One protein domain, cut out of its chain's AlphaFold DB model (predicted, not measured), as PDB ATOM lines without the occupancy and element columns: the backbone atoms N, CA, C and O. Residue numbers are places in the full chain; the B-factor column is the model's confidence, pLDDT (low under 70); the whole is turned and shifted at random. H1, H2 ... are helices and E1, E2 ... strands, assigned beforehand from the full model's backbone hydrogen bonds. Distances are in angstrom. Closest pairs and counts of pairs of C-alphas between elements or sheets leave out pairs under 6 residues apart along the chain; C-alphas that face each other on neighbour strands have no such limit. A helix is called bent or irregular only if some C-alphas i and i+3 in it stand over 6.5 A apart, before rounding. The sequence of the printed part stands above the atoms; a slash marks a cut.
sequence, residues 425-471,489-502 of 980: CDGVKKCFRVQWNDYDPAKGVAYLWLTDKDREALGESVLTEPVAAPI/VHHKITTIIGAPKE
ATOM      1  N   CYS A 425       1.573 -33.629  -4.060       91.44
ATOM      2  CA  CYS A 425       1.280 -33.167  -2.702       91.44
ATOM      3  C   CYS A 425      -0.095 -33.661  -2.222       91.44
ATOM      4  O   CYS A 425      -1.138 -33.273  -2.761       91.44
ATOM      5  N   ASP A 426      -0.107 -34.515  -1.197       88.44
ATOM      6  CA  ASP A 426      -1.339 -35.126  -0.684       88.44
ATOM      7  C   ASP A 426      -2.220 -34.124   0.066       88.44
ATOM      8  O   ASP A 426      -3.440 -34.292   0.096       88.44
ATOM      9  N   GLY A 427      -1.627 -33.071   0.638       88.56
ATOM     10  CA  GLY A 427      -2.369 -31.965   1.244       88.56
ATOM     11  C   GLY A 427      -3.270 -31.275   0.223       88.56
ATOM     12  O   GLY A 427      -4.477 -31.175   0.433       88.56
ATOM     13  N   VAL A 428      -2.705 -30.900  -0.929       90.81
ATOM     14  CA  VAL A 428      -3.454 -30.236  -2.008       90.81
ATOM     15  C   VAL A 428      -4.533 -31.147  -2.578       90.81
ATOM     16  O   VAL A 428      -5.668 -30.708  -2.731       90.81
ATOM     17  N   LYS A 429      -4.230 -32.434  -2.821       91.62
ATOM     18  CA  LYS A 429      -5.209 -33.408  -3.352       91.62
ATOM     19  C   LYS A 429      -6.507 -33.482  -2.549       91.62
ATOM     20  O   LYS A 429      -7.537 -33.814  -3.121       91.62
ATOM     21  N   LYS A 430      -6.447 -33.244  -1.237       92.19
ATOM     22  CA  LYS A 430      -7.597 -33.378  -0.333       92.19
ATOM     23  C   LYS A 430      -8.493 -32.142  -0.285       92.19
ATOM     24  O   LYS A 430      -9.609 -32.266   0.201       92.19
ATOM     25  N   CYS A 431      -8.015 -30.981  -0.736       92.12
ATOM     26  CA  CYS A 431      -8.707 -29.705  -0.523       92.12
ATOM     27  C   CYS A 431      -8.783 -28.786  -1.753       92.12
ATOM     28  O   CYS A 431      -9.463 -27.765  -1.684       92.12
ATOM     29  N   PHE A 432      -8.129 -29.115  -2.875       94.06
ATOM     30  CA  PHE A 432      -8.249 -28.294  -4.082       94.06
ATOM     31  C   PHE A 432      -9.703 -28.236  -4.569       94.06
ATOM     32  O   PHE A 432     -10.412 -29.243  -4.600       94.06
ATOM     33  N   ARG A 433     -10.125 -27.048  -4.995       92.62
ATOM     34  CA  ARG A 433     -11.399 -26.808  -5.674       92.62
ATOM     35  C   ARG A 433     -11.144 -26.461  -7.136       92.62
ATOM     36  O   ARG A 433     -10.030 -26.090  -7.516       92.62
ATOM     37  N   VAL A 434     -12.166 -26.624  -7.969       93.00
ATOM     38  CA  VAL A 434     -12.073 -26.432  -9.420       93.00
ATOM     39  C   VAL A 434     -13.022 -25.322  -9.834       93.00
ATOM     40  O   VAL A 434     -14.212 -25.399  -9.550       93.00
ATOM     41  N   GLN A 435     -12.504 -24.318 -10.534       91.75
ATOM     42  CA  GLN A 435     -13.333 -23.421 -11.326       91.75
ATOM     43  C   GLN A 435     -13.494 -24.030 -12.720       91.75
ATOM     44  O   GLN A 435     -12.510 -24.171 -13.452       91.75
ATOM     45  N   TRP A 436     -14.722 -24.384 -13.091       91.44
ATOM     46  CA  TRP A 436     -15.053 -24.895 -14.423       91.44
ATOM     47  C   TRP A 436     -15.337 -23.751 -15.399       91.44
ATOM     48  O   TRP A 436     -15.752 -22.661 -14.991       91.44
ATOM     49  N   ASN A 437     -15.124 -23.998 -16.691       89.06
ATOM     50  CA  ASN A 437     -15.546 -23.076 -17.743       89.06
ATOM     51  C   ASN A 437     -17.076 -23.094 -17.847       89.06
ATOM     52  O   ASN A 437     -17.666 -24.156 -18.026       89.06
ATOM     53  N   ASP A 438     -17.714 -21.926 -17.738       84.06
ATOM     54  CA  ASP A 438     -19.177 -21.770 -17.704       84.06
ATOM     55  C   ASP A 438     -19.889 -22.711 -16.709       84.06
ATOM     56  O   ASP A 438     -20.998 -23.164 -16.986       84.06
ATOM     57  N   TYR A 439     -19.236 -23.055 -15.592       82.88
ATOM     58  CA  TYR A 439     -19.774 -23.959 -14.562       82.88
ATOM     59  C   TYR A 439     -20.093 -25.388 -15.060       82.88
ATOM     60  O   TYR A 439     -20.756 -26.158 -14.370       82.88
ATOM     61  N   ASP A 440     -19.560 -25.785 -16.226       84.62
ATOM     62  CA  ASP A 440     -19.779 -27.099 -16.840       84.62
ATOM     63  C   ASP A 440     -18.470 -27.915 -16.909       84.62
ATOM     64  O   ASP A 440     -17.553 -27.563 -17.665       84.62
ATOM     65  N   PRO A 441     -18.367 -29.051 -16.189       91.12
ATOM     66  CA  PRO A 441     -17.208 -29.937 -16.265       91.12
ATOM     67  C   PRO A 441     -16.878 -30.428 -17.682       91.12
ATOM     68  O   PRO A 441     -15.708 -30.684 -17.983       91.12
ATOM     69  N   ALA A 442     -17.866 -30.530 -18.577       92.06
ATOM     70  CA  ALA A 442     -17.658 -30.956 -19.962       92.06
ATOM     71  C   ALA A 442     -16.918 -29.906 -20.807       92.06
ATOM     72  O   ALA A 442     -16.249 -30.260 -21.781       92.06
ATOM     73  N   LYS A 443     -16.986 -28.625 -20.423       91.12
ATOM     74  CA  LYS A 443     -16.262 -27.518 -21.075       91.12
ATOM     75  C   LYS A 443     -14.840 -27.330 -20.538       91.12
ATOM     76  O   LYS A 443     -14.089 -26.486 -21.036       91.12
ATOM     77  N   GLY A 444     -14.448 -28.137 -19.555       92.12
ATOM     78  CA  GLY A 444     -13.098 -28.185 -19.010       92.12
ATOM     79  C   GLY A 444     -12.850 -27.229 -17.842       92.12
ATOM     80  O   GLY A 444     -13.734 -26.530 -17.353       92.12
ATOM     81  N   VAL A 445     -11.603 -27.245 -17.370       94.69
ATOM     82  CA  VAL A 445     -11.148 -26.526 -16.173       94.69
ATOM     83  C   VAL A 445     -10.612 -25.145 -16.554       94.69
ATOM     84  O   VAL A 445      -9.742 -25.053 -17.417       94.69
ATOM     85  N   ALA A 446     -11.069 -24.096 -15.866       91.69
ATOM     86  CA  ALA A 446     -10.480 -22.761 -15.945       91.69
ATOM     87  C   ALA A 446      -9.221 -22.673 -15.068       91.69
ATOM     88  O   ALA A 446      -8.142 -22.319 -15.544       91.69
ATOM     89  N   TYR A 447      -9.347 -23.008 -13.778       93.31
ATOM     90  CA  TYR A 447      -8.233 -23.052 -12.826       93.31
ATOM     91  C   TYR A 447      -8.579 -23.845 -11.556       93.31
ATOM     92  O   TYR A 447      -9.742 -24.127 -11.273       93.31
ATOM     93  N   LEU A 448      -7.548 -24.189 -10.778       95.12
ATOM     94  CA  LEU A 448      -7.684 -24.772  -9.442       95.12
ATOM     95  C   LEU A 448      -7.528 -23.683  -8.380       95.12
ATOM     96  O   LEU A 448      -6.713 -22.775  -8.554       95.12
ATOM     97  N   TRP A 449      -8.274 -23.766  -7.283       93.94
ATOM     98  CA  TRP A 449      -8.250 -22.760  -6.217       93.94
ATOM     99  C   TRP A 449      -8.456 -23.365  -4.823       93.94
ATOM    100  O   TRP A 449      -8.809 -24.538  -4.692       93.94
ATOM    101  N   LEU A 450      -8.184 -22.572  -3.783       93.00
ATOM    102  CA  LEU A 450      -8.303 -22.945  -2.369       93.00
ATOM    103  C   LEU A 450      -9.141 -21.927  -1.588       93.00
ATOM    104  O   LEU A 450      -9.144 -20.737  -1.909       93.00
ATOM    105  N   THR A 451      -9.800 -22.393  -0.526       91.06
ATOM    106  CA  THR A 451     -10.441 -21.511   0.459       91.06
ATOM    107  C   THR A 451      -9.387 -20.811   1.323       91.06
ATOM    108  O   THR A 451      -8.243 -21.264   1.397       91.06
ATOM    109  N   ASP A 452      -9.758 -19.730   2.018       88.88
ATOM    110  CA  ASP A 452      -8.869 -19.067   2.985       88.88
ATOM    111  C   ASP A 452      -8.313 -20.050   4.021       88.88
ATOM    112  O   ASP A 452      -7.105 -20.101   4.256       88.88
ATOM    113  N   LYS A 453      -9.193 -20.896   4.568       89.56
ATOM    114  CA  LYS A 453      -8.856 -21.911   5.569       89.56
ATOM    115  C   LYS A 453      -7.884 -22.957   5.026       89.56
ATOM    116  O   LYS A 453      -6.921 -23.306   5.705       89.56
ATOM    117  N   ASP A 454      -8.123 -23.460   3.816       91.00
ATOM    118  CA  ASP A 454      -7.267 -24.488   3.213       91.00
ATOM    119  C   ASP A 454      -5.911 -23.914   2.790       91.00
ATOM    120  O   ASP A 454      -4.879 -24.566   2.960       91.00
ATOM    121  N   ARG A 455      -5.886 -22.666   2.305       89.50
ATOM    122  CA  ARG A 455      -4.643 -21.939   2.020       89.50
ATOM    123  C   ARG A 455      -3.818 -21.741   3.290       89.50
ATOM    124  O   ARG A 455      -2.621 -22.013   3.275       89.50
ATOM    125  N   GLU A 456      -4.438 -21.304   4.385       90.44
ATOM    126  CA  GLU A 456      -3.759 -21.162   5.679       90.44
ATOM    127  C   GLU A 456      -3.246 -22.505   6.209       90.44
ATOM    128  O   GLU A 456      -2.124 -22.577   6.709       90.44
ATOM    129  N   ALA A 457      -4.021 -23.582   6.047       90.69
ATOM    130  CA  ALA A 457      -3.620 -24.923   6.461       90.69
ATOM    131  C   ALA A 457      -2.427 -25.473   5.656       90.69
ATOM    132  O   ALA A 457      -1.588 -26.183   6.211       90.69
ATOM    133  N   LEU A 458      -2.345 -25.162   4.359       88.38
ATOM    134  CA  LEU A 458      -1.252 -25.600   3.484       88.38
ATOM    135  C   LEU A 458      -0.006 -24.707   3.580       88.38
ATOM    136  O   LEU A 458       1.106 -25.190   3.334       88.38
ATOM    137  N   GLY A 459      -0.173 -23.438   3.959       88.62
ATOM    138  CA  GLY A 459       0.914 -22.488   4.192       88.62
ATOM    139  C   GLY A 459       1.868 -22.380   3.001       88.62
ATOM    140  O   GLY A 459       1.448 -22.194   1.864       88.62
ATOM    141  N   GLU A 460       3.168 -22.543   3.258       88.06
ATOM    142  CA  GLU A 460       4.230 -22.457   2.240       88.06
ATOM    143  C   GLU A 460       4.234 -23.618   1.227       88.06
ATOM    144  O   GLU A 460       4.988 -23.589   0.258       88.06
ATOM    145  N   SER A 461       3.388 -24.637   1.408       88.19
ATOM    146  CA  SER A 461       3.329 -25.787   0.495       88.19
ATOM    147  C   SER A 461       2.736 -25.429  -0.874       88.19
ATOM    148  O   SER A 461       2.849 -26.215  -1.819       88.19
ATOM    149  N   VAL A 462       2.074 -24.273  -0.998       91.81
ATOM    150  CA  VAL A 462       1.408 -23.810  -2.223       91.81
ATOM    151  C   VAL A 462       1.578 -22.301  -2.373       91.81
ATOM    152  O   VAL A 462       1.440 -21.548  -1.415       91.81
ATOM    153  N   LEU A 463       1.823 -21.851  -3.600       93.06
ATOM    154  CA  LEU A 463       1.728 -20.446  -3.980       93.06
ATOM    155  C   LEU A 463       0.373 -20.200  -4.639       93.06
ATOM    156  O   LEU A 463      -0.036 -20.934  -5.547       93.06
ATOM    157  N   THR A 464      -0.318 -19.162  -4.178       92.56
ATOM    158  CA  THR A 464      -1.641 -18.788  -4.677       92.56
ATOM    159  C   THR A 464      -1.701 -17.318  -5.065       92.56
ATOM    160  O   THR A 464      -1.049 -16.478  -4.445       92.56
ATOM    161  N   GLU A 465      -2.531 -16.996  -6.051       93.56
ATOM    162  CA  GLU A 465      -2.900 -15.630  -6.417       93.56
ATOM    163  C   GLU A 465      -4.386 -15.383  -6.094       93.56
ATOM    164  O   GLU A 465      -5.219 -16.241  -6.397       93.56
ATOM    165  N   PRO A 466      -4.749 -14.254  -5.462       90.25
ATOM    166  CA  PRO A 466      -6.147 -13.933  -5.209       90.25
ATOM    167  C   PRO A 466      -6.832 -13.495  -6.509       90.25
ATOM    168  O   PRO A 466      -6.358 -12.596  -7.206       90.25
ATOM    169  N   VAL A 467      -7.969 -14.109  -6.822       89.50
ATOM    170  CA  VAL A 467      -8.811 -13.803  -7.986       89.50
ATOM    171  C   VAL A 467     -10.247 -13.624  -7.502       89.50
ATOM    172  O   VAL A 467     -10.701 -14.377  -6.647       89.50
ATOM    173  N   ALA A 468     -10.969 -12.631  -8.023       84.69
ATOM    174  CA  ALA A 468     -12.388 -12.475  -7.707       84.69
ATOM    175  C   ALA A 468     -13.173 -13.707  -8.186       84.69
ATOM    176  O   ALA A 468     -12.989 -14.141  -9.329       84.69
ATOM    177  N   ALA A 469     -14.019 -14.265  -7.319       77.81
ATOM    178  CA  ALA A 469     -14.870 -15.388  -7.689       77.81
ATOM    179  C   ALA A 469     -15.846 -14.949  -8.800       77.81
ATOM    180  O   ALA A 469     -16.489 -13.900  -8.665       77.81
ATOM    181  N   PRO A 470     -15.920 -15.668  -9.936       75.00
ATOM    182  CA  PRO A 470     -16.908 -15.369 -10.961       75.00
ATOM    183  C   PRO A 470     -18.310 -15.650 -10.403       75.00
ATOM    184  O   PRO A 470     -18.521 -16.647  -9.725       75.00
ATOM    185  N   ILE A 471     -19.252 -14.742 -10.669       69.94
ATOM    186  CA  ILE A 471     -20.642 -14.862 -10.212       69.94
ATOM    187  C   ILE A 471     -21.331 -15.908 -11.089       69.94
ATOM    188  O   ILE A 471     -21.302 -15.769 -12.318       69.94
ATOM    189  N   VAL A 489     -13.457 -14.385  -2.887       84.31
ATOM    190  CA  VAL A 489     -12.097 -14.461  -3.427       84.31
ATOM    191  C   VAL A 489     -11.662 -15.917  -3.530       84.31
ATOM    192  O   VAL A 489     -11.623 -16.651  -2.545       84.31
ATOM    193  N   HIS A 490     -11.257 -16.313  -4.730       90.69
ATOM    194  CA  HIS A 490     -10.575 -17.570  -4.990       90.69
ATOM    195  C   HIS A 490      -9.067 -17.388  -4.814       90.69
ATOM    196  O   HIS A 490      -8.451 -16.560  -5.487       90.69
ATOM    197  N   HIS A 491      -8.434 -18.215  -3.980       91.69
ATOM    198  CA  HIS A 491      -6.972 -18.328  -3.961       91.69
ATOM    199  C   HIS A 491      -6.537 -19.310  -5.036       91.69
ATOM    200  O   HIS A 491      -6.363 -20.503  -4.782       91.69
ATOM    201  N   LYS A 492      -6.416 -18.816  -6.265       94.69
ATOM    202  CA  LYS A 492      -6.027 -19.619  -7.420       94.69
ATOM    203  C   LYS A 492      -4.619 -20.166  -7.224       94.69
ATOM    204  O   LYS A 492      -3.683 -19.418  -6.957       94.69
ATOM    205  N   ILE A 493      -4.462 -21.473  -7.387       95.69
ATOM    206  CA  ILE A 493      -3.180 -22.162  -7.248       95.69
ATOM    207  C   ILE A 493      -2.309 -21.825  -8.459       95.69
ATOM    208  O   ILE A 493      -2.645 -22.183  -9.589       95.69
ATOM    209  N   THR A 494      -1.176 -21.162  -8.227       95.31
ATOM    210  CA  THR A 494      -0.183 -20.874  -9.272       95.31
ATOM    211  C   THR A 494       0.937 -21.901  -9.274       95.31
ATOM    212  O   THR A 494       1.445 -22.268 -10.332       95.31
ATOM    213  N   THR A 495       1.347 -22.390  -8.103       94.31
ATOM    214  CA  THR A 495       2.430 -23.373  -7.976       94.31
ATOM    215  C   THR A 495       2.225 -24.241  -6.743       94.31
ATOM    216  O   THR A 495       1.872 -23.745  -5.680       94.31
ATOM    217  N   ILE A 496       2.484 -25.543  -6.868       94.00
ATOM    218  CA  ILE A 496       2.493 -26.487  -5.747       94.00
ATOM    219  C   ILE A 496       3.954 -26.808  -5.435       94.00
ATOM    220  O   ILE A 496       4.664 -27.304  -6.307       94.00
ATOM    221  N   ILE A 497       4.387 -26.510  -4.211       92.12
ATOM    222  CA  ILE A 497       5.745 -26.785  -3.725       92.12
ATOM    223  C   ILE A 497       5.770 -28.135  -2.994       92.12
ATOM    224  O   ILE A 497       6.676 -28.931  -3.213       92.12
ATOM    225  N   GLY A 498       4.736 -28.428  -2.201       88.56
ATOM    226  CA  GLY A 498       4.710 -29.577  -1.292       88.56
ATOM    227  C   GLY A 498       5.302 -29.241   0.076       88.56
ATOM    228  O   GLY A 498       5.928 -28.198   0.264       88.56
ATOM    229  N   ALA A 499       5.063 -30.103   1.063       85.44
ATOM    230  CA  ALA A 499       5.599 -29.868   2.403       85.44
ATOM    231  C   ALA A 499       7.140 -30.005   2.407       85.44
ATOM    232  O   ALA A 499       7.673 -30.808   1.646       85.44
ATOM    233  N   PRO A 500       7.888 -29.344   3.316       78.44
ATOM    234  CA  PRO A 500       9.362 -29.345   3.296       78.44
ATOM    235  C   PRO A 500      10.057 -30.720   3.360       78.44
ATOM    236  O   PRO A 500      11.253 -30.817   3.106       78.44
ATOM    237  N   LYS A 501       9.339 -31.779   3.763       76.56
ATOM    238  CA  LYS A 501       9.838 -33.165   3.829       76.56
ATOM    239  C   LYS A 501       9.275 -34.070   2.726       76.56
ATOM    240  O   LYS A 501       9.608 -35.252   2.697       76.56
ATOM    241  N   GLU A 502       8.383 -33.560   1.881       81.06
ATOM    242  CA  GLU A 502       7.841 -34.299   0.743       81.06
ATOM    243  C   GLU A 502       8.846 -34.246  -0.411       81.06
ATOM    244  O   GLU A 502       9.138 -33.186  -0.948       81.06
TER     245      GLU A 502
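Overview. This is residues 425 to 471 and 489 to 502 of the 980 residues of the protein "Hypothetical protein" of Chrysotila carterae (UniProt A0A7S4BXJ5). A strongly twisted sheet of four strands forms an elongated body, with the ten-residue helix H2 lying over one face along E4 and the short helix H1 beside H2, grazing the sheet. The loop of the hairpin E1 and E2, residues 437 to 444, lies toward one end of the long axis, and the tail at residues 500 to 502 lies at the other end. The printed part has 61 residues, with two named helices and four named strands in the order H1, E1, E2, H2, E3, E4; the sheet runs E1, E2, E4, E3, all antiparallel. The class is mixed, helices and strands, and the whole is compact, with a radius of gyration of the C-alphas of 12.0 A and spans of 38 by 21 by 16 A.

Arrangement. In the sheet, E4, residues 489 to 496, is the antiparallel neighbour of E3, residues 462 to 468, at 151 degrees between their directions; N 465 and O 492 are 2.8 A apart, within hydrogen-bond range. E2, residues 445 to 450, is antiparallel to E4, with N 450 and O 491 at 2.9 A. E1, residues 433 to 436, forms a hairpin with E2 at 154 degrees, with N 433 and O 449 at 2.9 A. The pairing of E2 is staggered: residues 445 to 449 pair with E1 and 449 to 450 with E4. The edge strands E1 and E3 are apart. H2, residues 452 to 461, is on one face of the sheet, making two layers, helix over sheet, at a height of 8.9 A. It lies over E4 and, only just, over E3, where 3 of its 10 C-alphas fall; it runs along the strands, at 19 degrees to E4 on the local plane. The closest C-alphas of H2 and E4 are those of Ser 461 and Ile 496, 6.3 A apart. E2, H2 and E3 form a split strand-helix-strand unit, two strands of one sheet that are not neighbours, with E4 between them in the sheet and a helix between them along the chain, and its crossover is right-handed. H1, residues 426 to 431, only grazes the sheet, with its residues 427 to 431. H1 and H2 only just touch, with 3 pairs of C-alphas within 8 A, the closest being those of Cys 431 and Asp 454 at 6.6 A; they run opposite ways at a shallow tilt of 18 degrees. O i to N i+4 pairs are within hydrogen-bond range in 1 of 2 cases in H1 and 4 of 6 in H2.

Along the chain. E4 is 19.0 A from first to last C-alpha, E3 18.7 A, E2 14.5 A, H2 14.1 A, E1 9.7 A and H1 9.1 A. H1 begins at C-alpha 426, (-1.339, -35.126, -0.684), and E4 ends at C-alpha 496, (2.493, -26.487, -5.747). H2 is irregular: C-alphas 457 and 460 are 9.2 A apart.

Size, cuts and confidence. The two C-alphas farthest apart are those of Ile 471 and Lys 501, at 38.2 A. Residues 472 to 488 are cut out, with 10.9 A between C-alphas 471 and 489; the link E3 to E4 runs across this cut. Of the links printed whole, E1 to E2 is short and the others are tight. The mean pLDDT of the printed part is 89.4, and one printed residue, Ile 471, is under 70.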